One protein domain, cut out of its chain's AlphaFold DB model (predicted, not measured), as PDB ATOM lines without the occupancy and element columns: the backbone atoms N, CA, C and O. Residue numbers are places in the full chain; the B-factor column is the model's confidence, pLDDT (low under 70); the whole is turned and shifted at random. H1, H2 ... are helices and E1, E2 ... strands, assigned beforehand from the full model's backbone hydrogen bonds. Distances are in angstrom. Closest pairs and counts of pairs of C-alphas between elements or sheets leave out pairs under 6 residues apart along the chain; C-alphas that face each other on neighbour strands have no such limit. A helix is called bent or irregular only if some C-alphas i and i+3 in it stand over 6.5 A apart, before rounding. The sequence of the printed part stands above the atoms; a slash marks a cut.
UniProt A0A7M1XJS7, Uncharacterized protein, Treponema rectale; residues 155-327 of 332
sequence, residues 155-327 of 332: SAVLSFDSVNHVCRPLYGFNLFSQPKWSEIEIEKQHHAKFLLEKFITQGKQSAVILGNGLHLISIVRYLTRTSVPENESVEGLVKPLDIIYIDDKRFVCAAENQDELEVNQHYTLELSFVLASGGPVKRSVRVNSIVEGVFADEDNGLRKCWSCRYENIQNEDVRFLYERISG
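AT A GLANCE: This is residues 155 to 327 of the 332 residues of an uncharacterized protein of Treponema rectale (UniProt A0A7M1XJS7). This is a closed barrel of seven strands, with H2 packed along its outside over E4 and E7, H1 packed on H2 farther from the barrel's middle, and H3 elsewhere on the outside near E6. The long strand E6 bends sharply, pairing with E5 along its first part and with E7 along its later part, and residues 228 to 237 stick out as a loop. The printed part has 173 residues with three named helices and seven named strands, in the order E1 E2 H1 H2 E3 E4 E5 E6 E7 H3. Round the ring run E1 E2 E3 E4 E7 E6 E5 and back to E1, mixed, with E2 and E3 the parallel pair; the class is mixed, helices and strands. The whole is compact, with a radius of gyration of the C-alphas of 15.9 A and spans of 43 by 41 by 33 A.

HOW THE PARTS SIT: E1, residues 155 to 160, and E2, residues 163 to 169, form a hairpin, with N 158 and O 165 2.9 A apart. E2 is parallel to E3, residues 241 to 246, with N 243 and O 168 at 2.7 A. H1, residues 186 to 205, and H2, residues 215 to 223, stand between them in the chain, a strand-helix-strand unit, two parallel neighbour strands with helices between. E3 and E4, residues 250 to 256, form a hairpin, with N 254 and O 242 at 2.7 A. E5, residues 266 to 274, E6, residues 282 to 296, and E7, residues 303 to 311, form a meander, each the antiparallel neighbour of the one before; N 271 and O 285 are 2.8 A apart, as are N 305 and O 295. E6 bends by 81 degrees at residue 290. E4 is antiparallel to E7, with N 306 and O 253 at 2.8 A, which completes a Greek key, a meander with the strand before it beside its last strand. E5 and E1 are antiparallel, with N 270 and O 157 at 2.9 A. H2 lies outside the barrel at a height over the sheet of 8.2 A, over E4 and E7, and runs along the strands, at 9 degrees to E7 on the local plane. The closest C-alphas of H2 and E7 are those of Leu 223 and Arg 303, 6.3 A. H1 touches H2 with residues 192 to 196 alone, closest at the C-alphas of Ala 192 and Val 220, 5.1 A, at a steep tilt of 53 degrees, opposite ways. H3, residues 315 to 326, is on the barrel, outside it, and only just over E6, with 3 C-alphas falling on that strand; the C-alphas of Val 285 and Asp 317 are their closest, 6.4 A. H3 is apart from H1 and H2. Every O i to N i+4 pair is within hydrogen-bond range in H2 and H3, and 14 of 16 are in H1, which is irregular: C-alphas 187 and 190 are 7.1 A apart.

IN THESE COORDINATES: E1 begins at C-alpha 155, (-38.121, -19.651, -5.634). From first to last C-alpha, H1 measures 29.5 A, E5 25.8 A, E6 33.4 A and E7 25.9 A. E6 ends at C-alpha 296, (-49.148, -40.044, -8.330), and H3 ends at C-alpha 326, (-34.106, -22.004, -24.161).

THE WHOLE: The two C-alphas farthest apart are those of Gln 205 and Pro 280, 46.8 A. The printed part has no cut. The links from E2 to H1 and from H2 to E3 are long, with 16 and 17 residues. The mean pLDDT of the printed part is 84.4, and 27 residues are under 70, among them 206 to 211, 227 to 238 and 276 to 280.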
ATOM      1  N   SER A 155     -37.188 -19.200  -6.673       88.38
ATOM      2  CA  SER A 155     -38.121 -19.651  -5.634       88.38
ATOM      3  C   SER A 155     -39.548 -19.330  -6.053       88.38
ATOM      4  O   SER A 155     -39.751 -18.442  -6.883       88.38
ATOM      5  N   ALA A 156     -40.535 -20.006  -5.470       91.62
ATOM      6  CA  ALA A 156     -41.931 -19.685  -5.733       91.62
ATOM      7  C   ALA A 156     -42.776 -19.642  -4.462       91.62
ATOM      8  O   ALA A 156     -42.431 -20.251  -3.450       91.62
ATOM      9  N   VAL A 157     -43.900 -18.941  -4.541       91.94
ATOM     10  CA  VAL A 157     -44.986 -19.033  -3.568       91.94
ATOM     11  C   VAL A 157     -46.281 -19.273  -4.332       91.94
ATOM     12  O   VAL A 157     -46.602 -18.526  -5.257       91.94
ATOM     13  N   LEU A 158     -46.999 -20.329  -3.953       92.38
ATOM     14  CA  LEU A 158     -48.365 -20.600  -4.388       92.38
ATOM     15  C   LEU A 158     -49.324 -20.157  -3.287       92.38
ATOM     16  O   LEU A 158     -49.288 -20.689  -2.180       92.38
ATOM     17  N   SER A 159     -50.185 -19.197  -3.597       91.50
ATOM     18  CA  SER A 159     -51.141 -18.630  -2.650       91.50
ATOM     19  C   SER A 159     -52.570 -18.962  -3.055       91.50
ATOM     20  O   SER A 159     -52.967 -18.724  -4.199       91.50
ATOM     21  N   PHE A 160     -53.351 -19.457  -2.102       89.94
ATOM     22  CA  PHE A 160     -54.799 -19.598  -2.211       89.94
ATOM     23  C   PHE A 160     -55.441 -19.122  -0.909       89.94
ATOM     24  O   PHE A 160     -55.060 -19.556   0.178       89.94
ATOM     25  N   ASP A 161     -56.369 -18.172  -1.014       86.06
ATOM     26  CA  ASP A 161     -56.928 -17.434   0.120       86.06
ATOM     27  C   ASP A 161     -55.840 -16.895   1.074       86.06
ATOM     28  O   ASP A 161     -55.052 -16.025   0.699       86.06
ATOM     29  N   SER A 162     -55.798 -17.391   2.314       82.12
ATOM     30  CA  SER A 162     -54.805 -17.017   3.337       82.12
ATOM     31  C   SER A 162     -53.679 -18.047   3.493       82.12
ATOM     32  O   SER A 162     -52.841 -17.907   4.386       82.12
ATOM     33  N   VAL A 163     -53.657 -19.088   2.656       85.12
ATOM     34  CA  VAL A 163     -52.666 -20.167   2.699       85.12
ATOM     35  C   VAL A 163     -51.587 -19.906   1.656       85.12
ATOM     36  O   VAL A 163     -51.872 -19.680   0.480       85.12
ATOM     37  N   ASN A 164     -50.331 -19.952   2.098       87.31
ATOM     38  CA  ASN A 164     -49.159 -19.790   1.245       87.31
ATOM     39  C   ASN A 164     -48.314 -21.060   1.292       87.31
ATOM     40  O   ASN A 164     -47.755 -21.405   2.333       87.31
ATOM     41  N   HIS A 165     -48.167 -21.713   0.147       88.44
ATOM     42  CA  HIS A 165     -47.247 -22.821  -0.043       88.44
ATOM     43  C   HIS A 165     -45.936 -22.275  -0.596       88.44
ATOM     44  O   HIS A 165     -45.860 -21.816  -1.737       88.44
ATOM     45  N   VAL A 166     -44.885 -22.317   0.218       88.19
ATOM     46  CA  VAL A 166     -43.531 -22.007  -0.244       88.19
ATOM     47  C   VAL A 166     -43.067 -23.138  -1.153       88.19
ATOM     48  O   VAL A 166     -43.215 -24.308  -0.805       88.19
ATOM     49  N   CYS A 167     -42.490 -22.804  -2.302       89.69
ATOM     50  CA  CYS A 167     -41.907 -23.775  -3.217       89.69
ATOM     51  C   CYS A 167     -40.438 -23.458  -3.499       89.69
ATOM     52  O   CYS A 167     -40.035 -22.298  -3.633       89.69
ATOM     53  N   ARG A 168     -39.630 -24.508  -3.644       86.44
ATOM     54  CA  ARG A 168     -38.184 -24.409  -3.862       86.44
ATOM     55  C   ARG A 168     -37.700 -25.375  -4.945       86.44
ATOM     56  O   ARG A 168     -38.265 -26.450  -5.074       86.44
ATOM     57  N   PRO A 169     -36.641 -25.050  -5.697       88.00
ATOM     58  CA  PRO A 169     -36.064 -25.954  -6.684       88.00
ATOM     59  C   PRO A 169     -35.523 -27.214  -6.017       88.00
ATOM     60  O   PRO A 169     -34.662 -27.135  -5.137       88.00
ATOM     61  N   LEU A 170     -35.980 -28.378  -6.476       87.25
ATOM     62  CA  LEU A 170     -35.481 -29.654  -5.987       87.25
ATOM     63  C   LEU A 170     -34.047 -29.915  -6.467       87.25
ATOM     64  O   LEU A 170     -33.708 -29.726  -7.637       87.25
ATOM     65  N   TYR A 171     -33.187 -30.385  -5.563       81.25
ATOM     66  CA  TYR A 171     -31.815 -30.768  -5.893       81.25
ATOM     67  C   TYR A 171     -31.764 -31.839  -6.991       81.25
ATOM     68  O   TYR A 171     -32.494 -32.827  -6.962       81.25
ATOM     69  N   GLY A 172     -30.885 -31.633  -7.974       81.88
ATOM     70  CA  GLY A 172     -30.707 -32.538  -9.112       81.88
ATOM     71  C   GLY A 172     -31.714 -32.359 -10.256       81.88
ATOM     72  O   GLY A 172     -31.556 -33.010 -11.293       81.88
ATOM     73  N   PHE A 173     -32.709 -31.476 -10.126       86.88
ATOM     74  CA  PHE A 173     -33.613 -31.094 -11.216       86.88
ATOM     75  C   PHE A 173     -33.149 -29.780 -11.844       86.88
ATOM     76  O   PHE A 173     -33.093 -28.748 -11.181       86.88
ATOM     77  N   ASN A 174     -32.808 -29.809 -13.134       84.25
ATOM     78  CA  ASN A 174     -32.414 -28.606 -13.858       84.25
ATOM     79  C   ASN A 174     -33.650 -27.923 -14.457       84.25
ATOM     80  O   ASN A 174     -34.160 -28.351 -15.491       84.25
ATOM     81  N   LEU A 175     -34.117 -26.855 -13.806       86.50
ATOM     82  CA  LEU A 175     -35.344 -26.144 -14.185       86.50
ATOM     83  C   LEU A 175     -35.218 -25.301 -15.462       86.50
ATOM     84  O   LEU A 175     -36.232 -24.958 -16.058       86.50
ATOM     85  N   PHE A 176     -33.998 -24.968 -15.891       81.31
ATOM     86  CA  PHE A 176     -33.742 -24.091 -17.044       81.31
ATOM     87  C   PHE A 176     -33.127 -24.850 -18.220       81.31
ATOM     88  O   PHE A 176     -32.325 -24.323 -18.987       81.31
ATOM     89  N   SER A 177     -33.487 -26.123 -18.350       81.44
ATOM     90  CA  SER A 177     -33.116 -26.956 -19.483       81.44
ATOM     91  C   SER A 177     -34.254 -27.908 -19.815       81.44
ATOM     92  O   SER A 177     -35.082 -28.213 -18.959       81.44
ATOM     93  N   GLN A 178     -34.301 -28.391 -21.054       84.44
ATOM     94  CA  GLN A 178     -35.288 -29.403 -21.411       84.44
ATOM     95  C   GLN A 178     -35.000 -30.712 -20.661       84.44
ATOM     96  O   GLN A 178     -33.866 -31.195 -20.759       84.44
ATOM     97  N   PRO A 179     -36.002 -31.304 -19.982       89.00
ATOM     98  CA  PRO A 179     -35.851 -32.588 -19.313       89.00
ATOM     99  C   PRO A 179     -35.401 -33.667 -20.289       89.00
ATOM    100  O   PRO A 179     -35.914 -33.763 -21.410       89.00
ATOM    101  N   LYS A 180     -34.467 -34.511 -19.855       90.50
ATOM    102  CA  LYS A 180     -33.952 -35.613 -20.674       90.50
ATOM    103  C   LYS A 180     -34.238 -36.939 -20.003       90.50
ATOM    104  O   LYS A 180     -34.029 -37.102 -18.808       90.50
ATOM    105  N   TRP A 181     -34.614 -37.935 -20.800       93.25
ATOM    106  CA  TRP A 181     -34.829 -39.295 -20.298       93.25
ATOM    107  C   TRP A 181     -33.600 -39.867 -19.575       93.25
ATOM    108  O   TRP A 181     -33.726 -40.559 -18.572       93.25
ATOM    109  N   SER A 182     -32.399 -39.510 -20.043       91.12
ATOM    110  CA  SER A 182     -31.122 -39.912 -19.444       91.12
ATOM    111  C   SER A 182     -30.882 -39.373 -18.028       91.12
ATOM    112  O   SER A 182     -29.915 -39.775 -17.396       91.12
ATOM    113  N   GLU A 183     -31.705 -38.441 -17.537       88.75
ATOM    114  CA  GLU A 183     -31.631 -37.924 -16.162       88.75
ATOM    115  C   GLU A 183     -32.320 -38.850 -15.145       88.75
ATOM    116  O   GLU A 183     -32.206 -38.638 -13.935       88.75
ATOM    117  N   ILE A 184     -33.046 -39.865 -15.623       92.19
ATOM    118  CA  ILE A 184     -33.653 -40.918 -14.808       92.19
ATOM    119  C   ILE A 184     -32.638 -42.055 -14.653       92.19
ATOM    120  O   ILE A 184     -32.121 -42.567 -15.651       92.19
ATOM    121  N   GLU A 185     -32.381 -42.462 -13.407       91.12
ATOM    122  CA  GLU A 185     -31.537 -43.615 -13.064       91.12
ATOM    123  C   GLU A 185     -31.953 -44.850 -13.873       91.12
ATOM    124  O   GLU A 185     -33.145 -45.141 -14.000       91.12
ATOM    125  N   ILE A 186     -30.980 -45.571 -14.440       91.25
ATOM    126  CA  ILE A 186     -31.221 -46.677 -15.384       91.25
ATOM    127  C   ILE A 186     -32.134 -47.734 -14.754       91.25
ATOM    128  O   ILE A 186     -33.065 -48.222 -15.394       91.25
ATOM    129  N   GLU A 187     -31.925 -48.012 -13.470       93.12
ATOM    130  CA  GLU A 187     -32.681 -48.958 -12.652       93.12
ATOM    131  C   GLU A 187     -34.156 -48.553 -12.500       93.12
ATOM    132  O   GLU A 187     -35.021 -49.398 -12.272       93.12
ATOM    133  N   LYS A 188     -34.463 -47.260 -12.641       92.25
ATOM    134  CA  LYS A 188     -35.807 -46.685 -12.499       92.25
ATOM    135  C   LYS A 188     -36.507 -46.445 -13.834       92.25
ATOM    136  O   LYS A 188     -37.728 -46.291 -13.850       92.25
ATOM    137  N   GLN A 189     -35.781 -46.449 -14.955       94.25
ATOM    138  CA  GLN A 189     -36.338 -46.121 -16.275       94.25
ATOM    139  C   GLN A 189     -37.488 -47.041 -16.694       94.25
ATOM    140  O   GLN A 189     -38.430 -46.573 -17.330       94.25
ATOM    141  N   HIS A 190     -37.457 -48.327 -16.326       94.88
ATOM    142  CA  HIS A 190     -38.556 -49.244 -16.642       94.88
ATOM    143  C   HIS A 190     -39.869 -48.807 -15.972       94.88
ATOM    144  O   HIS A 190     -40.891 -48.668 -16.644       94.88
ATOM    145  N   HIS A 191     -39.830 -48.521 -14.666       93.94
ATOM    146  CA  HIS A 191     -41.001 -48.049 -13.917       93.94
ATOM    147  C   HIS A 191     -41.440 -46.652 -14.369       93.94
ATOM    148  O   HIS A 191     -42.620 -46.400 -14.600       93.94
ATOM    149  N   ALA A 192     -40.483 -45.753 -14.607       94.44
ATOM    150  CA  ALA A 192     -40.774 -44.416 -15.114       94.44
ATOM    151  C   ALA A 192     -41.475 -44.456 -16.482       94.44
ATOM    152  O   ALA A 192     -42.378 -43.660 -16.738       94.44
ATOM    153  N   LYS A 193     -41.088 -45.395 -17.358       95.75
ATOM    154  CA  LYS A 193     -41.727 -45.593 -18.664       95.75
ATOM    155  C   LYS A 193     -43.166 -46.071 -18.508       95.75
ATOM    156  O   LYS A 193     -44.050 -45.523 -19.160       95.75
ATOM    157  N   PHE A 194     -43.396 -47.037 -17.621       94.94
ATOM    158  CA  PHE A 194     -44.741 -47.511 -17.304       94.94
ATOM    159  C   PHE A 194     -45.648 -46.366 -16.823       94.94
ATOM    160  O   PHE A 194     -46.736 -46.169 -17.369       94.94
ATOM    161  N   LEU A 195     -45.178 -45.548 -15.872       94.50
ATOM    162  CA  LEU A 195     -45.925 -44.382 -15.388       94.50
ATOM    163  C   LEU A 195     -46.184 -43.355 -16.500       94.50
ATOM    164  O   LEU A 195     -47.290 -42.830 -16.607       94.50
ATOM    165  N   LEU A 196     -45.198 -43.092 -17.362       93.75
ATOM    166  CA  LEU A 196     -45.350 -42.163 -18.482       93.75
ATOM    167  C   LEU A 196     -46.454 -42.621 -19.447       93.75
ATOM    168  O   LEU A 196     -47.317 -41.829 -19.821       93.75
ATOM    169  N   GLU A 197     -46.448 -43.897 -19.834       93.06
ATOM    170  CA  GLU A 197     -47.465 -44.482 -20.715       93.06
ATOM    171  C   GLU A 197     -48.859 -44.449 -20.068       93.06
ATOM    172  O   GLU A 197     -49.843 -44.100 -20.737       93.06
ATOM    173  N   LYS A 198     -48.938 -44.721 -18.757       91.56
ATOM    174  CA  LYS A 198     -50.166 -44.584 -17.959       91.56
ATOM    175  C   LYS A 198     -50.699 -43.150 -18.014       91.56
ATOM    176  O   LYS A 198     -51.849 -42.950 -18.403       91.56
ATOM    177  N   PHE A 199     -49.872 -42.150 -17.715       91.06
ATOM    178  CA  PHE A 199     -50.288 -40.742 -17.685       91.06
ATOM    179  C   PHE A 199     -50.665 -40.195 -19.064       91.06
ATOM    180  O   PHE A 199     -51.639 -39.453 -19.186       91.06
ATOM    181  N   ILE A 200     -49.960 -40.599 -20.126       88.94
ATOM    182  CA  ILE A 200     -50.334 -40.246 -21.505       88.94
ATOM    183  C   ILE A 200     -51.708 -40.828 -21.854       88.94
ATOM    184  O   ILE A 200     -52.528 -40.156 -22.482       88.94
ATOM    185  N   THR A 201     -51.970 -42.075 -21.459       87.12
ATOM    186  CA  THR A 201     -53.252 -42.740 -21.722       87.12
ATOM    187  C   THR A 201     -54.389 -42.071 -20.954       87.12
ATOM    188  O   THR A 201     -55.423 -41.768 -21.547       87.12
ATOM    189  N   GLN A 202     -54.175 -41.762 -19.674       84.38
ATOM    190  CA  GLN A 202     -55.138 -41.032 -18.847       84.38
ATOM    191  C   GLN A 202     -55.417 -39.632 -19.404       84.38
ATOM    192  O   GLN A 202     -56.575 -39.257 -19.558       84.38
ATOM    193  N   GLY A 203     -54.391 -38.881 -19.815       80.88
ATOM    194  CA  GLY A 203     -54.590 -37.544 -20.385       80.88
ATOM    195  C   GLY A 203     -55.415 -37.542 -21.675       80.88
ATOM    196  O   GLY A 203     -56.206 -36.628 -21.893       80.88
ATOM    197  N   LYS A 204     -55.317 -38.600 -22.494       80.19
ATOM    198  CA  LYS A 204     -56.183 -38.782 -23.675       80.19
ATOM    199  C   LYS A 204     -57.648 -39.039 -23.312       80.19
ATOM    200  O   LYS A 204     -58.523 -38.694 -24.098       80.19
ATOM    201  N   GLN A 205     -57.911 -39.662 -22.165       76.19
ATOM    202  CA  GLN A 205     -59.259 -40.020 -21.712       76.19
ATOM    203  C   GLN A 205     -59.926 -38.898 -20.907       76.19
ATOM    204  O   GLN A 205     -61.133 -38.704 -21.013       76.19
ATOM    205  N   SER A 206     -59.151 -38.147 -20.124       64.50
ATOM    206  CA  SER A 206     -59.654 -37.214 -19.105       64.50
ATOM    207  C   SER A 206     -59.631 -35.738 -19.524       64.50
ATOM    208  O   SER A 206     -59.781 -34.870 -18.672       64.50
ATOM    209  N   ALA A 207     -59.417 -35.433 -20.810       62.56
ATOM    210  CA  ALA A 207     -59.277 -34.067 -21.343       62.56
ATOM    211  C   ALA A 207     -58.197 -33.199 -20.650       62.56
ATOM    212  O   ALA A 207     -58.182 -31.978 -20.808       62.56
ATOM    213  N   VAL A 208     -57.264 -33.817 -19.915       64.94
ATOM    214  CA  VAL A 208     -56.137 -33.127 -19.273       64.94
ATOM    215  C   VAL A 208     -55.189 -32.620 -20.357       64.94
ATOM    216  O   VAL A 208     -54.704 -33.388 -21.194       64.94
ATOM    217  N   ILE A 209     -54.896 -31.320 -20.350       65.25
ATOM    218  CA  ILE A 209     -54.074 -30.680 -21.382       65.25
ATOM    219  C   ILE A 209     -52.587 -30.946 -21.097       65.25
ATOM    220  O   ILE A 209     -51.872 -30.187 -20.440       65.25
ATOM    221  N   LEU A 210     -52.079 -32.047 -21.653       68.94
ATOM    222  CA  LEU A 210     -50.674 -32.448 -21.513       68.94
ATOM    223  C   LEU A 210     -49.692 -31.572 -22.323       68.94
ATOM    224  O   LEU A 210     -48.479 -31.660 -22.132       68.94
ATOM    225  N   GLY A 211     -50.177 -30.721 -23.232       69.88
ATOM    226  CA  GLY A 211     -49.315 -29.901 -24.088       69.88
ATOM    227  C   GLY A 211     -48.321 -30.753 -24.893       69.88
ATOM    228  O   GLY A 211     -48.710 -31.733 -25.521       69.88
ATOM    229  N   ASN A 212     -47.032 -30.395 -24.862       72.50
ATOM    230  CA  ASN A 212     -45.955 -31.174 -25.499       72.50
ATOM    231  C   ASN A 212     -45.477 -32.382 -24.663       72.50
ATOM    232  O   ASN A 212     -44.579 -33.099 -25.095       72.50
ATOM    233  N   GLY A 213     -46.027 -32.586 -23.461       82.19
ATOM    234  CA  GLY A 213     -45.699 -33.707 -22.581       82.19
ATOM    235  C   GLY A 213     -44.309 -33.675 -21.930       82.19
ATOM    236  O   GLY A 213     -44.027 -34.564 -21.137       82.19
ATOM    237  N   LEU A 214     -43.449 -32.680 -22.189       86.62
ATOM    238  CA  LEU A 214     -42.062 -32.680 -21.681       86.62
ATOM    239  C   LEU A 214     -41.983 -32.683 -20.149       86.62
ATOM    240  O   LEU A 214     -41.181 -33.407 -19.565       86.62
ATOM    241  N   HIS A 215     -42.867 -31.927 -19.503       90.44
ATOM    242  CA  HIS A 215     -43.013 -31.893 -18.049       90.44
ATOM    243  C   HIS A 215     -43.278 -33.277 -17.417       90.44
ATOM    244  O   HIS A 215     -42.909 -33.500 -16.264       90.44
ATOM    245  N   LEU A 216     -43.856 -34.231 -18.167       93.31
ATOM    246  CA  LEU A 216     -44.098 -35.590 -17.676       93.31
ATOM    247  C   LEU A 216     -42.794 -36.342 -17.391       93.31
ATOM    248  O   LEU A 216     -42.785 -37.181 -16.498       93.31
ATOM    249  N   ILE A 217     -41.694 -36.022 -18.085       94.12
ATOM    250  CA  ILE A 217     -40.375 -36.623 -17.821       94.12
ATOM    251  C   ILE A 217     -39.913 -36.262 -16.403       94.12
ATOM    252  O   ILE A 217     -39.521 -37.148 -15.644       94.12
ATOM    253  N   SER A 218     -40.019 -34.986 -16.015       94.50
ATOM    254  CA  SER A 218     -39.704 -34.544 -14.649       94.50
ATOM    255  C   SER A 218     -40.625 -35.190 -13.612       94.50
ATOM    256  O   SER A 218     -40.156 -35.591 -12.550       94.50
ATOM    257  N   ILE A 219     -41.917 -35.341 -13.925       94.94
ATOM    258  CA  ILE A 219     -42.893 -35.984 -13.034       94.94
ATOM    259  C   ILE A 219     -42.519 -37.448 -12.780       94.94
ATOM    260  O   ILE A 219     -42.370 -37.850 -11.628       94.94
ATOM    261  N   VAL A 220     -42.311 -38.254 -13.829       95.19
ATOM    262  CA  VAL A 220     -41.981 -39.678 -13.638       95.19
ATOM    263  C   VAL A 220     -40.605 -39.860 -12.999       95.19
ATOM    264  O   VAL A 220     -40.430 -40.753 -12.171       95.19
ATOM    265  N   ARG A 221     -39.641 -38.977 -13.297       94.50
ATOM    266  CA  ARG A 221     -38.349 -38.930 -12.600       94.50
ATOM    267  C   ARG A 221     -38.527 -38.714 -11.098       94.50
ATOM    268  O   ARG A 221     -37.893 -39.402 -10.306       94.50
ATOM    269  N   TYR A 222     -39.388 -37.778 -10.703       93.94
ATOM    270  CA  TYR A 222     -39.664 -37.511  -9.293       93.94
ATOM    271  C   TYR A 222     -40.358 -38.694  -8.614       93.94
ATOM    272  O   TYR A 222     -39.914 -39.142  -7.560       93.94
ATOM    273  N   LEU A 223     -41.418 -39.238  -9.218       93.50
ATOM    274  CA  LEU A 223     -42.197 -40.325  -8.616       93.50
ATOM    275  C   LEU A 223     -41.352 -41.588  -8.392       93.50
ATOM    276  O   LEU A 223     -41.484 -42.243  -7.359       93.50
ATOM    277  N   THR A 224     -40.416 -41.875  -9.302       91.69
ATOM    278  CA  THR A 224     -39.550 -43.063  -9.241       91.69
ATOM    279  C   THR A 224     -38.262 -42.888  -8.427       91.69
ATOM    280  O   THR A 224     -37.524 -43.862  -8.244       91.69
ATOM    281  N   ARG A 225     -37.985 -41.683  -7.902       86.94
ATOM    282  CA  ARG A 225     -36.755 -41.394  -7.144       86.94
ATOM    283  C   ARG A 225     -36.648 -42.250  -5.879       86.94
ATOM    284  O   ARG A 225     -37.650 -42.591  -5.251       86.94
ATOM    285  N   THR A 226     -35.443 -42.558  -5.424       78.81
ATOM    286  CA  THR A 226     -35.273 -43.144  -4.084       78.81
ATOM    287  C   THR A 226     -35.494 -42.050  -3.036       78.81
ATOM    288  O   THR A 226     -34.982 -40.944  -3.199       78.81
ATOM    289  N   SER A 227     -36.307 -42.311  -2.000       66.81
ATOM    290  CA  SER A 227     -36.516 -41.308  -0.941       66.81
ATOM    291  C   SER A 227     -35.208 -41.132  -0.185       66.81
ATOM    292  O   SER A 227     -34.618 -42.114   0.267       66.81
ATOM    293  N   VAL A 228     -34.735 -39.894  -0.079       60.56
ATOM    294  CA  VAL A 228     -33.640 -39.565   0.827       60.56
ATOM    295  C   VAL A 228     -34.311 -39.024   2.082       60.56
ATOM    296  O   VAL A 228     -34.967 -37.988   1.980       60.56
ATOM    297  N   PRO A 229     -34.197 -39.697   3.241       55.50
ATOM    298  CA  PRO A 229     -34.718 -39.144   4.478       55.50
ATOM    299  C   PRO A 229     -34.046 -37.788   4.726       55.50
ATOM    300  O   PRO A 229     -32.845 -37.714   4.993       55.50
ATOM    301  N   GLU A 230     -34.812 -36.707   4.580       56.84
ATOM    302  CA  GLU A 230     -34.376 -35.374   4.972       56.84
ATOM    303  C   GLU A 230     -34.436 -35.296   6.501       56.84
ATOM    304  O   GLU A 230     -35.487 -35.516   7.103       56.84
ATOM    305  N   ASN A 231     -33.301 -35.003   7.142       55.88
ATOM    306  CA  ASN A 231     -33.303 -34.669   8.562       55.88
ATOM    307  C   ASN A 231     -34.019 -33.328   8.732       55.88
ATOM    308  O   ASN A 231     -33.588 -32.325   8.153       55.88
ATOM    309  N   GLU A 232     -35.089 -33.326   9.522       59.50
ATOM    310  CA  GLU A 232     -35.770 -32.110   9.951       59.50
ATOM    311  C   GLU A 232     -34.892 -31.418  11.000       59.50
ATOM    312  O   GLU A 232     -34.533 -31.976  12.035       59.50
ATOM    313  N   SER A 233     -34.454 -30.214  10.672       58.84
ATOM    314  CA  SER A 233     -33.671 -29.327  11.535       58.84
ATOM    315  C   SER A 233     -34.564 -28.457  12.417       58.84
ATOM    316  O   SER A 233     -34.067 -27.866  13.372       58.84
ATOM    317  N   VAL A 234     -35.856 -28.348  12.089       61.47
ATOM    318  CA  VAL A 234     -36.828 -27.524  12.802       61.47
ATOM    319  C   VAL A 234     -38.110 -28.314  13.039       61.47
ATOM    320  O   VAL A 234     -38.710 -28.833  12.099       61.47
ATOM    321  N   GLU A 235     -38.536 -28.391  14.298       51.31
ATOM    322  CA  GLU A 235     -39.743 -29.117  14.697       51.31
ATOM    323  C   GLU A 235     -41.002 -28.405  14.193       51.31
ATOM    324  O   GLU A 235     -41.180 -27.208  14.421       51.31
ATOM    325  N   GLY A 236     -41.890 -29.146  13.521       56.28
ATOM    326  CA  GLY A 236     -43.151 -28.607  13.000       56.28
ATOM    327  C   GLY A 236     -43.002 -27.732  11.751       56.28
ATOM    328  O   GLY A 236     -43.953 -27.048  11.372       56.28
ATOM    329  N   LEU A 237     -41.834 -27.738  11.101       62.56
ATOM    330  CA  LEU A 237     -41.622 -27.010   9.855       62.56
ATOM    331  C   LEU A 237     -42.507 -27.591   8.743       62.56
ATOM    332  O   LEU A 237     -42.348 -28.747   8.344       62.56
ATOM    333  N   VAL A 238     -43.411 -26.773   8.200       68.19
ATOM    334  CA  VAL A 238     -44.143 -27.117   6.974       68.19
ATOM    335  C   VAL A 238     -43.121 -27.246   5.848       68.19
ATOM    336  O   VAL A 238     -42.470 -26.261   5.486       68.19
ATOM    337  N   LYS A 239     -42.944 -28.459   5.310       76.88
ATOM    338  CA  LYS A 239     -42.004 -28.666   4.205       76.88
ATOM    339  C   LYS A 239     -42.461 -27.843   2.990       76.88
ATOM    340  O   LYS A 239     -43.658 -27.756   2.713       76.88
ATOM    341  N   PRO A 240     -41.540 -27.174   2.294       84.06
ATOM    342  CA  PRO A 240     -41.877 -26.494   1.056       84.06
ATOM    343  C   PRO A 240     -42.136 -27.517  -0.056       84.06
ATOM    344  O   PRO A 240     -41.535 -28.591  -0.068       84.06
ATOM    345  N   LEU A 241     -42.960 -27.140  -1.030       90.19
ATOM    346  CA  LEU A 241     -43.152 -27.925  -2.245       90.19
ATOM    347  C   LEU A 241     -41.877 -27.902  -3.105       90.19
ATOM    348  O   LEU A 241     -41.222 -26.868  -3.269       90.19
ATOM    349  N   ASP A 242     -41.551 -29.036  -3.706       91.19
ATOM    350  CA  ASP A 242     -40.414 -29.214  -4.601       91.19
ATOM    351  C   ASP A 242     -40.784 -28.770  -6.022       91.19
ATOM    352  O   ASP A 242     -41.631 -29.372  -6.669       91.19
ATOM    353  N   ILE A 243     -40.133 -27.741  -6.554       93.00
ATOM    354  CA  ILE A 243     -40.234 -27.330  -7.955       93.00
ATOM    355  C   ILE A 243     -39.387 -28.293  -8.785       93.00
ATOM    356  O   ILE A 243     -38.173 -28.394  -8.582       93.00
ATOM    357  N   ILE A 244     -40.024 -28.967  -9.742       93.81
ATOM    358  CA  ILE A 244     -39.387 -30.002 -10.572       93.81
ATOM    359  C   ILE A 244     -39.386 -29.671 -12.068       93.81
ATOM    360  O   ILE A 244     -38.660 -30.304 -12.840       93.81
ATOM    361  N   TYR A 245     -40.193 -28.696 -12.493       93.12
ATOM    362  CA  TYR A 245     -40.234 -28.222 -13.875       93.12
ATOM    363  C   TYR A 245     -40.863 -26.826 -13.956       93.12
ATOM    364  O   TYR A 245     -41.838 -26.538 -13.264       93.12
ATOM    365  N   ILE A 246     -40.330 -25.979 -14.836       91.62
ATOM    366  CA  ILE A 246     -40.895 -24.678 -15.199       91.62
ATOM    367  C   ILE A 246     -40.746 -24.527 -16.712       91.62
ATOM    368  O   ILE A 246     -39.655 -24.735 -17.242       91.62
ATOM    369  N   ASP A 247     -41.819 -24.137 -17.401       89.75
ATOM    370  CA  ASP A 247     -41.716 -23.550 -18.733       89.75
ATOM    371  C   ASP A 247     -42.446 -22.209 -18.873       89.75
ATOM    372  O   ASP A 247     -42.811 -21.595 -17.873       89.75
ATOM    373  N   ASP A 248     -42.602 -21.718 -20.105       88.75
ATOM    374  CA  ASP A 248     -43.339 -20.499 -20.449       88.75
ATOM    375  C   ASP A 248     -44.869 -20.656 -20.335       88.75
ATOM    376  O   ASP A 248     -45.606 -19.683 -20.493       88.75
ATOM    377  N   LYS A 249     -45.361 -21.866 -20.048       89.38
ATOM    378  CA  LYS A 249     -46.788 -22.225 -20.011       89.38
ATOM    379  C   LYS A 249     -47.231 -22.854 -18.695       89.38
ATOM    380  O   LYS A 249     -48.416 -22.769 -18.362       89.38
ATOM    381  N   ARG A 250     -46.338 -23.540 -17.983       92.25
ATOM    382  CA  ARG A 250     -46.661 -24.287 -16.768       92.25
ATOM    383  C   ARG A 250     -45.529 -24.318 -15.751       92.25
ATOM    384  O   ARG A 250     -44.346 -24.269 -16.075       92.25
ATOM    385  N   PHE A 251     -45.945 -24.518 -14.514       93.62
ATOM    386  CA  PHE A 251     -45.123 -24.773 -13.347       93.62
ATOM    387  C   PHE A 251     -45.504 -26.141 -12.783       93.62
ATOM    388  O   PHE A 251     -46.688 -26.465 -12.693       93.62
ATOM    389  N   VAL A 252     -44.519 -26.959 -12.412       94.75
ATOM    390  CA  VAL A 252     -44.769 -28.254 -11.775       94.75
ATOM    391  C   VAL A 252     -44.064 -28.306 -10.435       94.75
ATOM    392  O   VAL A 252     -42.835 -28.185 -10.359       94.75
ATOM    393  N   CYS A 253     -44.857 -28.546  -9.398       94.75
ATOM    394  CA  CYS A 253     -44.374 -28.813  -8.056       94.75
ATOM    395  C   CYS A 253     -44.734 -30.225  -7.602       94.75
ATOM    396  O   CYS A 253     -45.627 -30.871  -8.153       94.75
ATOM    397  N   ALA A 254     -44.033 -30.708  -6.591       93.50
ATOM    398  CA  ALA A 254     -44.211 -32.030  -6.035       93.50
ATOM    399  C   ALA A 254     -43.987 -32.021  -4.526       93.50
ATOM    400  O   ALA A 254     -43.381 -31.104  -3.977       93.50
ATOM    401  N   ALA A 255     -44.499 -33.040  -3.852       89.75
ATOM    402  CA  ALA A 255     -44.279 -33.223  -2.429       89.75
ATOM    403  C   ALA A 255     -44.284 -34.703  -2.059       89.75
ATOM    404  O   ALA A 255     -44.635 -35.576  -2.861       89.75
ATOM    405  N   GLU A 256     -43.844 -34.974  -0.840       85.88
ATOM    406  CA  GLU A 256     -43.899 -36.282  -0.202       85.88
ATOM    407  C   GLU A 256     -44.619 -36.102   1.137       85.88
ATOM    408  O   GLU A 256     -44.172 -35.314   1.969       85.88
ATOM    409  N   ASN A 257     -45.743 -36.794   1.331       73.44
ATOM    410  CA  ASN A 257     -46.564 -36.731   2.548       73.44
ATOM    411  C   ASN A 257     -47.024 -35.314   2.952       73.44
ATOM    412  O   ASN A 257     -47.000 -34.979   4.136       73.44
ATOM    413  N   GLN A 258     -47.428 -34.479   1.992       70.25
ATOM    414  CA  GLN A 258     -47.959 -33.135   2.255       70.25
ATOM    415  C   GLN A 258     -49.329 -32.896   1.618       70.25
ATOM    416  O   GLN A 258     -49.762 -33.679   0.769       70.25
ATOM    417  N   ASP A 259     -49.957 -31.797   2.050       64.56
ATOM    418  CA  ASP A 259     -51.285 -31.333   1.646       64.56
ATOM    419  C   ASP A 259     -51.494 -31.307   0.127       64.56
ATOM    420  O   ASP A 259     -50.580 -31.075  -0.670       64.56
ATOM    421  N   GLU A 260     -52.740 -31.557  -0.265       76.69
ATOM    422  CA  GLU A 260     -53.167 -31.654  -1.652       76.69
ATOM    423  C   GLU A 260     -53.460 -30.269  -2.238       76.69
ATOM    424  O   GLU A 260     -54.309 -29.548  -1.723       76.69
ATOM    425  N   LEU A 261     -52.806 -29.906  -3.350       87.25
ATOM    426  CA  LEU A 261     -53.373 -28.880  -4.230       87.25
ATOM    427  C   LEU A 261     -54.544 -29.498  -5.003       87.25
ATOM    428  O   LEU A 261     -54.427 -30.611  -5.533       87.25
ATOM    429  N   GLU A 262     -55.659 -28.779  -5.075       86.12
ATOM    430  CA  GLU A 262     -56.904 -29.284  -5.654       86.12
ATOM    431  C   GLU A 262     -56.938 -29.106  -7.178       86.12
ATOM    432  O   GLU A 262     -56.548 -28.068  -7.712       86.12
ATOM    433  N   VAL A 263     -57.423 -30.119  -7.905       88.19
ATOM    434  CA  VAL A 263     -57.587 -30.051  -9.370       88.19
ATOM    435  C   VAL A 263     -58.619 -28.983  -9.734       88.19
ATOM    436  O   VAL A 263     -59.664 -28.885  -9.101       88.19
ATOM    437  N   ASN A 264     -58.357 -28.230 -10.805       88.88
ATOM    438  CA  ASN A 264     -59.149 -27.086 -11.275       88.88
ATOM    439  C   ASN A 264     -59.202 -25.893 -10.309       88.88
ATOM    440  O   ASN A 264     -59.916 -24.928 -10.579       88.88
ATOM    441  N   GLN A 265     -58.434 -25.924  -9.220       92.19
ATOM    442  CA  GLN A 265     -58.343 -24.804  -8.302       92.19
ATOM    443  C   GLN A 265     -57.357 -23.754  -8.826       92.19
ATOM    444  O   GLN A 265     -56.308 -24.084  -9.394       92.19
ATOM    445  N   HIS A 266     -57.710 -22.480  -8.639       93.75
ATOM    446  CA  HIS A 266     -56.893 -21.340  -9.042       93.75
ATOM    447  C   HIS A 266     -56.025 -20.866  -7.874       93.75
ATOM    448  O   HIS A 266     -56.524 -20.595  -6.783       93.75
ATOM    449  N   TYR A 267     -54.734 -20.709  -8.140       94.44
ATOM    450  CA  TYR A 267     -53.724 -20.212  -7.214       94.44
ATOM    451  C   TYR A 267     -53.050 -18.975  -7.801       94.44
ATOM    452  O   TYR A 267     -52.808 -18.901  -9.007       94.44
ATOM    453  N   THR A 268     -52.682 -18.021  -6.951       95.81
ATOM    454  CA  THR A 268     -51.729 -16.977  -7.336       95.81
ATOM    455  C   THR A 268     -50.322 -17.545  -7.206       95.81
ATOM    456  O   THR A 268     -49.905 -17.912  -6.112       95.81
ATOM    457  N   LEU A 269     -49.588 -17.609  -8.311       95.88
ATOM    458  CA  LEU A 269     -48.193 -18.022  -8.352       95.88
ATOM    459  C   LEU A 269     -47.294 -16.787  -8.438       95.88
ATOM    460  O   LEU A 269     -47.416 -15.972  -9.355       95.88
ATOM    461  N   GLU A 270     -46.350 -16.676  -7.512       94.81
ATOM    462  CA  GLU A 270     -45.255 -15.712  -7.584       94.81
ATOM    463  C   GLU A 270     -43.926 -16.453  -7.729       94.81
ATOM    464  O   GLU A 270     -43.468 -17.108  -6.796       94.81
ATOM    465  N   LEU A 271     -43.297 -16.342  -8.898       92.50
ATOM    466  CA  LEU A 271     -41.952 -16.843  -9.169       92.50
ATOM    467  C   LEU A 271     -40.950 -15.709  -8.958       92.50
ATOM    468  O   LEU A 271     -41.083 -14.647  -9.558       92.50
ATOM    469  N   SER A 272     -39.924 -15.935  -8.149       89.69
ATOM    470  CA  SER A 272     -38.837 -14.987  -7.901       89.69
ATOM    471  C   SER A 272     -37.538 -15.527  -8.474       89.69
ATOM    472  O   SER A 272     -37.083 -16.586  -8.054       89.69
ATOM    473  N   PHE A 273     -36.920 -14.782  -9.385       85.88
ATOM    474  CA  PHE A 273     -35.669 -15.129 -10.048       85.88
ATOM    475  C   PHE A 273     -34.561 -14.176  -9.621       85.88
ATOM    476  O   PHE A 273     -34.719 -12.960  -9.723       85.88
ATOM    477  N   VAL A 274     -33.418 -14.700  -9.197       79.88
ATOM    478  CA  VAL A 274     -32.202 -13.891  -9.052       79.88
ATOM    479  C   VAL A 274     -31.558 -13.782 -10.443       79.88
ATOM    480  O   VAL A 274     -31.511 -14.758 -11.184       79.88
ATOM    481  N   LEU A 275     -31.162 -12.578 -10.868       71.69
ATOM    482  CA  LEU A 275     -30.674 -12.353 -12.244       71.69
ATOM    483  C   LEU A 275     -29.149 -12.465 -12.390       71.69
ATOM    484  O   LEU A 275     -28.648 -12.590 -13.508       71.69
ATOM    485  N   ALA A 276     -28.416 -12.396 -11.282       63.88
ATOM    486  CA  ALA A 276     -26.970 -12.551 -11.230       63.88
ATOM    487  C   ALA A 276     -26.588 -13.260  -9.934       63.88
ATOM    488  O   ALA A 276     -27.118 -12.916  -8.876       63.88
ATOM    489  N   SER A 277     -25.645 -14.196  -9.995       55.72
ATOM    490  CA  SER A 277     -25.280 -15.010  -8.836       55.72
ATOM    491  C   SER A 277     -24.736 -14.131  -7.714       55.72
ATOM    492  O   SER A 277     -23.746 -13.424  -7.886       55.72
ATOM    493  N   GLY A 278     -25.441 -14.120  -6.579       53.72
ATOM    494  CA  GLY A 278     -25.148 -13.244  -5.436       53.72
ATOM    495  C   GLY A 278     -25.569 -11.774  -5.600       53.72
ATOM    496  O   GLY A 278     -25.256 -10.954  -4.741       53.72
ATOM    497  N   GLY A 279     -26.268 -11.418  -6.680       55.88
ATOM    498  CA  GLY A 279     -26.726 -10.057  -6.957       55.88
ATOM    499  C   GLY A 279     -28.040  -9.694  -6.241       55.88
ATOM    500  O   GLY A 279     -28.906 -10.551  -6.063       55.88
ATOM    501  N   PRO A 280     -28.249  -8.414  -5.871       60.75
ATOM    502  CA  PRO A 280     -29.477  -7.957  -5.209       60.75
ATOM    503  C   PRO A 280     -30.682  -7.859  -6.159       60.75
ATOM    504  O   PRO A 280     -31.811  -7.670  -5.710       60.75
ATOM    505  N   VAL A 281     -30.453  -7.951  -7.473       72.44
ATOM    506  CA  VAL A 281     -31.488  -7.746  -8.488       72.44
ATOM    507  C   VAL A 281     -32.283  -9.031  -8.684       72.44
ATOM    508  O   VAL A 281     -31.761 -10.042  -9.165       72.44
ATOM    509  N   LYS A 282     -33.569  -8.957  -8.340       81.06
ATOM    510  CA  LYS A 282     -34.547 -10.020  -8.556       81.06
ATOM    511  C   LYS A 282     -35.569  -9.591  -9.602       81.06
ATOM    512  O   LYS A 282     -35.983  -8.432  -9.615       81.06
ATOM    513  N   ARG A 283     -35.991 -10.524 -10.452       86.25
ATOM    514  CA  ARG A 283     -37.198 -10.390 -11.274       86.25
ATOM    515  C   ARG A 283     -38.278 -11.272 -10.675       86.25
ATOM    516  O   ARG A 283     -38.019 -12.444 -10.425       86.25
ATOM    517  N   SER A 284     -39.473 -10.728 -10.499       89.75
ATOM    518  CA  SER A 284     -40.636 -11.511 -10.093       89.75
ATOM    519  C   SER A 284     -41.607 -11.649 -11.258       89.75
ATOM    520  O   SER A 284     -41.848 -10.681 -11.973       89.75
ATOM    521  N   VAL A 285     -42.161 -12.845 -11.433       92.06
ATOM    522  CA  VAL A 285     -43.283 -13.127 -12.332       92.06
ATOM    523  C   VAL A 285     -44.466 -13.496 -11.454       92.06
ATOM    524  O   VAL A 285     -44.407 -14.490 -10.731       92.06
ATOM    525  N   ARG A 286     -45.529 -12.692 -11.499       94.31
ATOM    526  CA  ARG A 286     -46.757 -12.939 -10.740       94.31
ATOM    527  C   ARG A 286     -47.886 -13.256 -11.701       94.31
ATOM    528  O   ARG A 286     -48.200 -12.449 -12.572       94.31
ATOM    529  N   VAL A 287     -48.488 -14.427 -11.544       95.50
ATOM    530  CA  VAL A 287     -49.461 -14.959 -12.495       95.50
ATOM    531  C   VAL A 287     -50.492 -15.821 -11.778       95.50
ATOM    532  O   VAL A 287     -50.179 -16.464 -10.781       95.50
ATOM    533  N   ASN A 288     -51.723 -15.856 -12.279       95.44
ATOM    534  CA  ASN A 288     -52.686 -16.852 -11.822       95.44
ATOM    535  C   ASN A 288     -52.356 -18.195 -12.472       95.44
ATOM    536  O   ASN A 288     -51.930 -18.255 -13.622       95.44
ATOM    537  N   SER A 289     -52.538 -19.283 -11.744       94.50
ATOM    538  CA  SER A 289     -52.320 -20.625 -12.262       94.50
ATOM    539  C   SER A 289     -53.439 -21.553 -11.838       94.50
ATOM    540  O   SER A 289     -53.950 -21.428 -10.729       94.50
ATOM    541  N   ILE A 290     -53.792 -22.490 -12.709       94.31
ATOM    542  CA  ILE A 290     -54.789 -23.523 -12.440       94.31
ATOM    543  C   ILE A 290     -54.111 -24.889 -12.378       94.31
ATOM    544  O   ILE A 290     -53.286 -25.214 -13.237       94.31
ATOM    545  N   VAL A 291     -54.451 -25.699 -11.376       92.75
ATOM    546  CA  VAL A 291     -53.973 -27.086 -11.282       92.75
ATOM    547  C   VAL A 291     -54.695 -27.928 -12.334       92.75
ATOM    548  O   VAL A 291     -55.865 -28.269 -12.180       92.75
ATOM    549  N   GLU A 292     -54.005 -28.275 -13.420       89.25
ATOM    550  CA  GLU A 292     -54.578 -29.064 -14.520       89.25
ATOM    551  C   GLU A 292     -54.541 -30.570 -14.259       89.25
ATOM    552  O   GLU A 292     -55.355 -31.315 -14.803       89.25
ATOM    553  N   GLY A 293     -53.571 -31.042 -13.476       88.75
ATOM    554  CA  GLY A 293     -53.375 -32.471 -13.273       88.75
ATOM    555  C   GLY A 293     -52.593 -32.796 -12.015       88.75
ATOM    556  O   GLY A 293     -51.620 -32.115 -11.681       88.75
ATOM    557  N   VAL A 294     -53.021 -33.873 -11.359       90.75
ATOM    558  CA  VAL A 294     -52.350 -34.492 -10.216       90.75
ATOM    559  C   VAL A 294     -51.835 -35.850 -10.658       90.75
ATOM    560  O   VAL A 294     -52.591 -36.675 -11.168       90.75
ATOM    561  N   PHE A 295     -50.543 -36.076 -10.463       91.50
ATOM    562  CA  PHE A 295     -49.858 -37.297 -10.858       91.50
ATOM    563  C   PHE A 295     -49.280 -37.965  -9.620       91.50
ATOM    564  O   PHE A 295     -48.532 -37.347  -8.860       91.50
ATOM    565  N   ALA A 296     -49.618 -39.232  -9.435       90.56
ATOM    566  CA  ALA A 296     -49.148 -40.044  -8.330       90.56
ATOM    567  C   ALA A 296     -48.861 -41.461  -8.822       90.56
ATOM    568  O   ALA A 296     -49.453 -41.931  -9.799       90.56
ATOM    569  N   ASP A 297     -47.945 -42.126  -8.133       88.25
ATOM    570  CA  ASP A 297     -47.749 -43.561  -8.258       88.25
ATOM    571  C   ASP A 297     -48.612 -44.249  -7.196       88.25
ATOM    572  O   ASP A 297     -48.409 -44.032  -6.003       88.25
ATOM    573  N   GLU A 298     -49.607 -45.026  -7.619       75.06
ATOM    574  CA  GLU A 298     -50.559 -45.689  -6.713       75.06
ATOM    575  C   GLU A 298     -49.860 -46.703  -5.799       75.06
ATOM    576  O   GLU A 298     -50.258 -46.858  -4.645       75.06
ATOM    577  N   ASP A 299     -48.771 -47.315  -6.274       70.62
ATOM    578  CA  ASP A 299     -47.982 -48.283  -5.509       70.62
ATOM    579  C   ASP A 299     -47.118 -47.604  -4.428       70.62
ATOM    580  O   ASP A 299     -46.696 -48.237  -3.459       70.62
ATOM    581  N   ASN A 300     -46.867 -46.298  -4.570       67.94
ATOM    582  CA  ASN A 300     -45.999 -45.493  -3.709       67.94
ATOM    583  C   ASN A 300     -46.678 -44.166  -3.321       67.94
ATOM    584  O   ASN A 300     -46.051 -43.104  -3.353       67.94
ATOM    585  N   GLY A 301     -47.972 -44.229  -2.968       64.12
ATOM    586  CA  GLY A 301     -48.915 -43.101  -2.818       64.12
ATOM    587  C   GLY A 301     -48.541 -41.967  -1.847       64.12
ATOM    588  O   GLY A 301     -49.334 -41.056  -1.624       64.12
ATOM    589  N   LEU A 302     -47.332 -41.998  -1.292       79.75
ATOM    590  CA  LEU A 302     -46.701 -40.945  -0.507       79.75
ATOM    591  C   LEU A 302     -46.313 -39.728  -1.363       79.75
ATOM    592  O   LEU A 302     -46.216 -38.620  -0.839       79.75
ATOM    593  N   ARG A 303     -46.077 -39.908  -2.671       88.94
ATOM    594  CA  ARG A 303     -45.618 -38.836  -3.569       88.94
ATOM    595  C   ARG A 303     -46.679 -38.379  -4.549       88.94
ATOM    596  O   ARG A 303     -47.299 -39.187  -5.237       88.94
ATOM    597  N   LYS A 304     -46.794 -37.059  -4.678       91.69
ATOM    598  CA  LYS A 304     -47.707 -36.399  -5.613       91.69
ATOM    599  C   LYS A 304     -46.990 -35.277  -6.350       91.69
ATOM    600  O   LYS A 304     -46.117 -34.618  -5.788       91.69
ATOM    601  N   CYS A 305     -47.355 -35.090  -7.610       94.19
ATOM    602  CA  CYS A 305     -46.917 -33.983  -8.451       94.19
ATOM    603  C   CYS A 305     -48.140 -33.241  -8.990       94.19
ATOM    604  O   CYS A 305     -49.104 -33.873  -9.422       94.19
ATOM    605  N   TRP A 306     -48.068 -31.917  -9.039       94.00
ATOM    606  CA  TRP A 306     -49.125 -31.040  -9.532       94.00
ATOM    607  C   TRP A 306     -48.620 -30.246 -10.727       94.00
ATOM    608  O   TRP A 306     -47.633 -29.518 -10.626       94.00
ATOM    609  N   SER A 307     -49.299 -30.378 -11.865       93.62
ATOM    610  CA  SER A 307     -49.043 -29.562 -13.053       93.62
ATOM    611  C   SER A 307     -49.971 -28.355 -13.051       93.62
ATOM    612  O   SER A 307     -51.178 -28.504 -13.232       93.62
ATOM    613  N   CYS A 308     -49.402 -27.164 -12.889       93.75
ATOM    614  CA  CYS A 308     -50.128 -25.902 -12.829       93.75
ATOM    615  C   CYS A 308     -49.922 -25.119 -14.132       93.75
ATOM    616  O   CYS A 308     -48.790 -24.763 -14.463       93.75
ATOM    617  N   ARG A 309     -50.989 -24.832 -14.881       93.19
ATOM    618  CA  ARG A 309     -50.923 -24.001 -16.094       93.19
ATOM    619  C   ARG A 309     -51.079 -22.533 -15.736       93.19
ATOM    620  O   ARG A 309     -51.965 -22.192 -14.960       93.19
ATOM    621  N   TYR A 310     -50.276 -21.668 -16.346       94.25
ATOM    622  CA  TYR A 310     -50.433 -20.223 -16.210       94.25
ATOM    623  C   TYR A 310     -51.688 -19.710 -16.917       94.25
ATOM    624  O   TYR A 310     -52.037 -20.147 -18.014       94.25
ATOM    625  N   GLU A 311     -52.318 -18.710 -16.323       93.31
ATOM    626  CA  GLU A 311     -53.462 -18.003 -16.873       93.31
ATOM    627  C   GLU A 311     -53.131 -16.524 -17.034       93.31
ATOM    628  O   GLU A 311     -52.693 -15.864 -16.092       93.31
ATOM    629  N   ASN A 312     -53.372 -15.992 -18.236       88.00
ATOM    630  CA  ASN A 312     -53.197 -14.571 -18.556       88.00
ATOM    631  C   ASN A 312     -51.800 -14.018 -18.207       88.00
ATOM    632  O   ASN A 312     -51.665 -12.874 -17.772       88.00
ATOM    633  N   ILE A 313     -50.758 -14.834 -18.392       92.00
ATOM    634  CA  ILE A 313     -49.369 -14.409 -18.211       92.00
ATOM    635  C   ILE A 313     -49.017 -13.277 -19.186       92.00
ATOM    636  O   ILE A 313     -49.406 -13.299 -20.356       92.00
ATOM    637  N   GLN A 314     -48.283 -12.272 -18.706       91.81
ATOM    638  CA  GLN A 314     -47.860 -11.144 -19.536       91.81
ATOM    639  C   GLN A 314     -46.880 -11.610 -20.617       91.81
ATOM    640  O   GLN A 314     -45.985 -12.409 -20.348       91.81
ATOM    641  N   ASN A 315     -46.987 -11.059 -21.831       90.44
ATOM    642  CA  ASN A 315     -46.102 -11.423 -22.948       90.44
ATOM    643  C   ASN A 315     -44.612 -11.227 -22.616       90.44
ATOM    644  O   ASN A 315     -43.768 -11.996 -23.074       90.44
ATOM    645  N   GLU A 316     -44.282 -10.213 -21.812       90.06
ATOM    646  CA  GLU A 316     -42.908  -9.988 -21.353       90.06
ATOM    647  C   GLU A 316     -42.416 -11.118 -20.437       90.06
ATOM    648  O   GLU A 316     -41.266 -11.540 -20.546       90.06
ATOM    649  N   ASP A 317     -43.287 -11.656 -19.583       91.56
ATOM    650  CA  ASP A 317     -42.951 -12.752 -18.676       91.56
ATOM    651  C   ASP A 317     -42.868 -14.092 -19.407       91.56
ATOM    652  O   ASP A 317     -41.937 -14.855 -19.159       91.56
ATOM    653  N   VAL A 318     -43.755 -14.344 -20.380       89.75
ATOM    654  CA  VAL A 318     -43.635 -15.483 -21.311       89.75
ATOM    655  C   VAL A 318     -42.279 -15.451 -22.000       89.75
ATOM    656  O   VAL A 318     -41.548 -16.442 -22.004       89.75
ATOM    657  N   ARG A 319     -41.916 -14.285 -22.547       88.12
ATOM    658  CA  ARG A 319     -40.626 -14.080 -23.198       88.12
ATOM    659  C   ARG A 319     -39.472 -14.324 -22.231       88.12
ATOM    660  O   ARG A 319     -38.552 -15.054 -22.580       88.12
ATOM    661  N   PHE A 320     -39.515 -13.744 -21.034       89.12
ATOM    662  CA  PHE A 320     -38.472 -13.926 -20.027       89.12
ATOM    663  C   PHE A 320     -38.275 -15.406 -19.673       89.12
ATOM    664  O   PHE A 320     -37.146 -15.895 -19.719       89.12
ATOM    665  N   LEU A 321     -39.359 -16.131 -19.378       88.62
ATOM    666  CA  LEU A 321     -39.309 -17.559 -19.061       88.62
ATOM    667  C   LEU A 321     -38.737 -18.356 -20.238       88.62
ATOM    668  O   LEU A 321     -37.774 -19.104 -20.062       88.62
ATOM    669  N   TYR A 322     -39.255 -18.134 -21.450       85.94
ATOM    670  CA  TYR A 322     -38.772 -18.801 -22.658       85.94
ATOM    671  C   TYR A 322     -37.275 -18.573 -22.890       85.94
ATOM    672  O   TYR A 322     -36.536 -19.527 -23.140       85.94
ATOM    673  N   GLU A 323     -36.807 -17.324 -22.820       84.06
ATOM    674  CA  GLU A 323     -35.398 -16.981 -23.038       84.06
ATOM    675  C   GLU A 323     -34.503 -17.614 -21.964       84.06
ATOM    676  O   GLU A 323     -33.416 -18.104 -22.275       84.06
ATOM    677  N   ARG A 324     -34.983 -17.680 -20.715       80.50
ATOM    678  CA  ARG A 324     -34.252 -18.295 -19.599       80.50
ATOM    679  C   ARG A 324     -34.094 -19.808 -19.765       80.50
ATOM    680  O   ARG A 324     -33.034 -20.326 -19.436       80.50
ATOM    681  N   ILE A 325     -35.105 -20.501 -20.291       76.88
ATOM    682  CA  ILE A 325     -35.093 -21.967 -20.472       76.88
ATOM    683  C   ILE A 325     -34.386 -22.378 -21.760       76.88
ATOM    684  O   ILE A 325     -33.656 -23.365 -21.805       76.88
ATOM    685  N   SER A 326     -34.643 -21.653 -22.846       70.50
ATOM    686  CA  SER A 326     -34.106 -22.004 -24.161       70.50
ATOM    687  C   SER A 326     -32.674 -21.511 -24.364       70.50
ATOM    688  O   SER A 326     -31.987 -22.008 -25.258       70.50
ATOM    689  N   GLY A 327     -32.239 -20.505 -23.595       67.94
ATOM    690  CA  GLY A 327     -31.004 -19.761 -23.843       67.94
ATOM    691  C   GLY A 327     -31.013 -18.997 -25.174       67.94
ATOM    692  O   GLY A 327     -29.977 -18.493 -25.608       67.94
TER     693      GLY A 327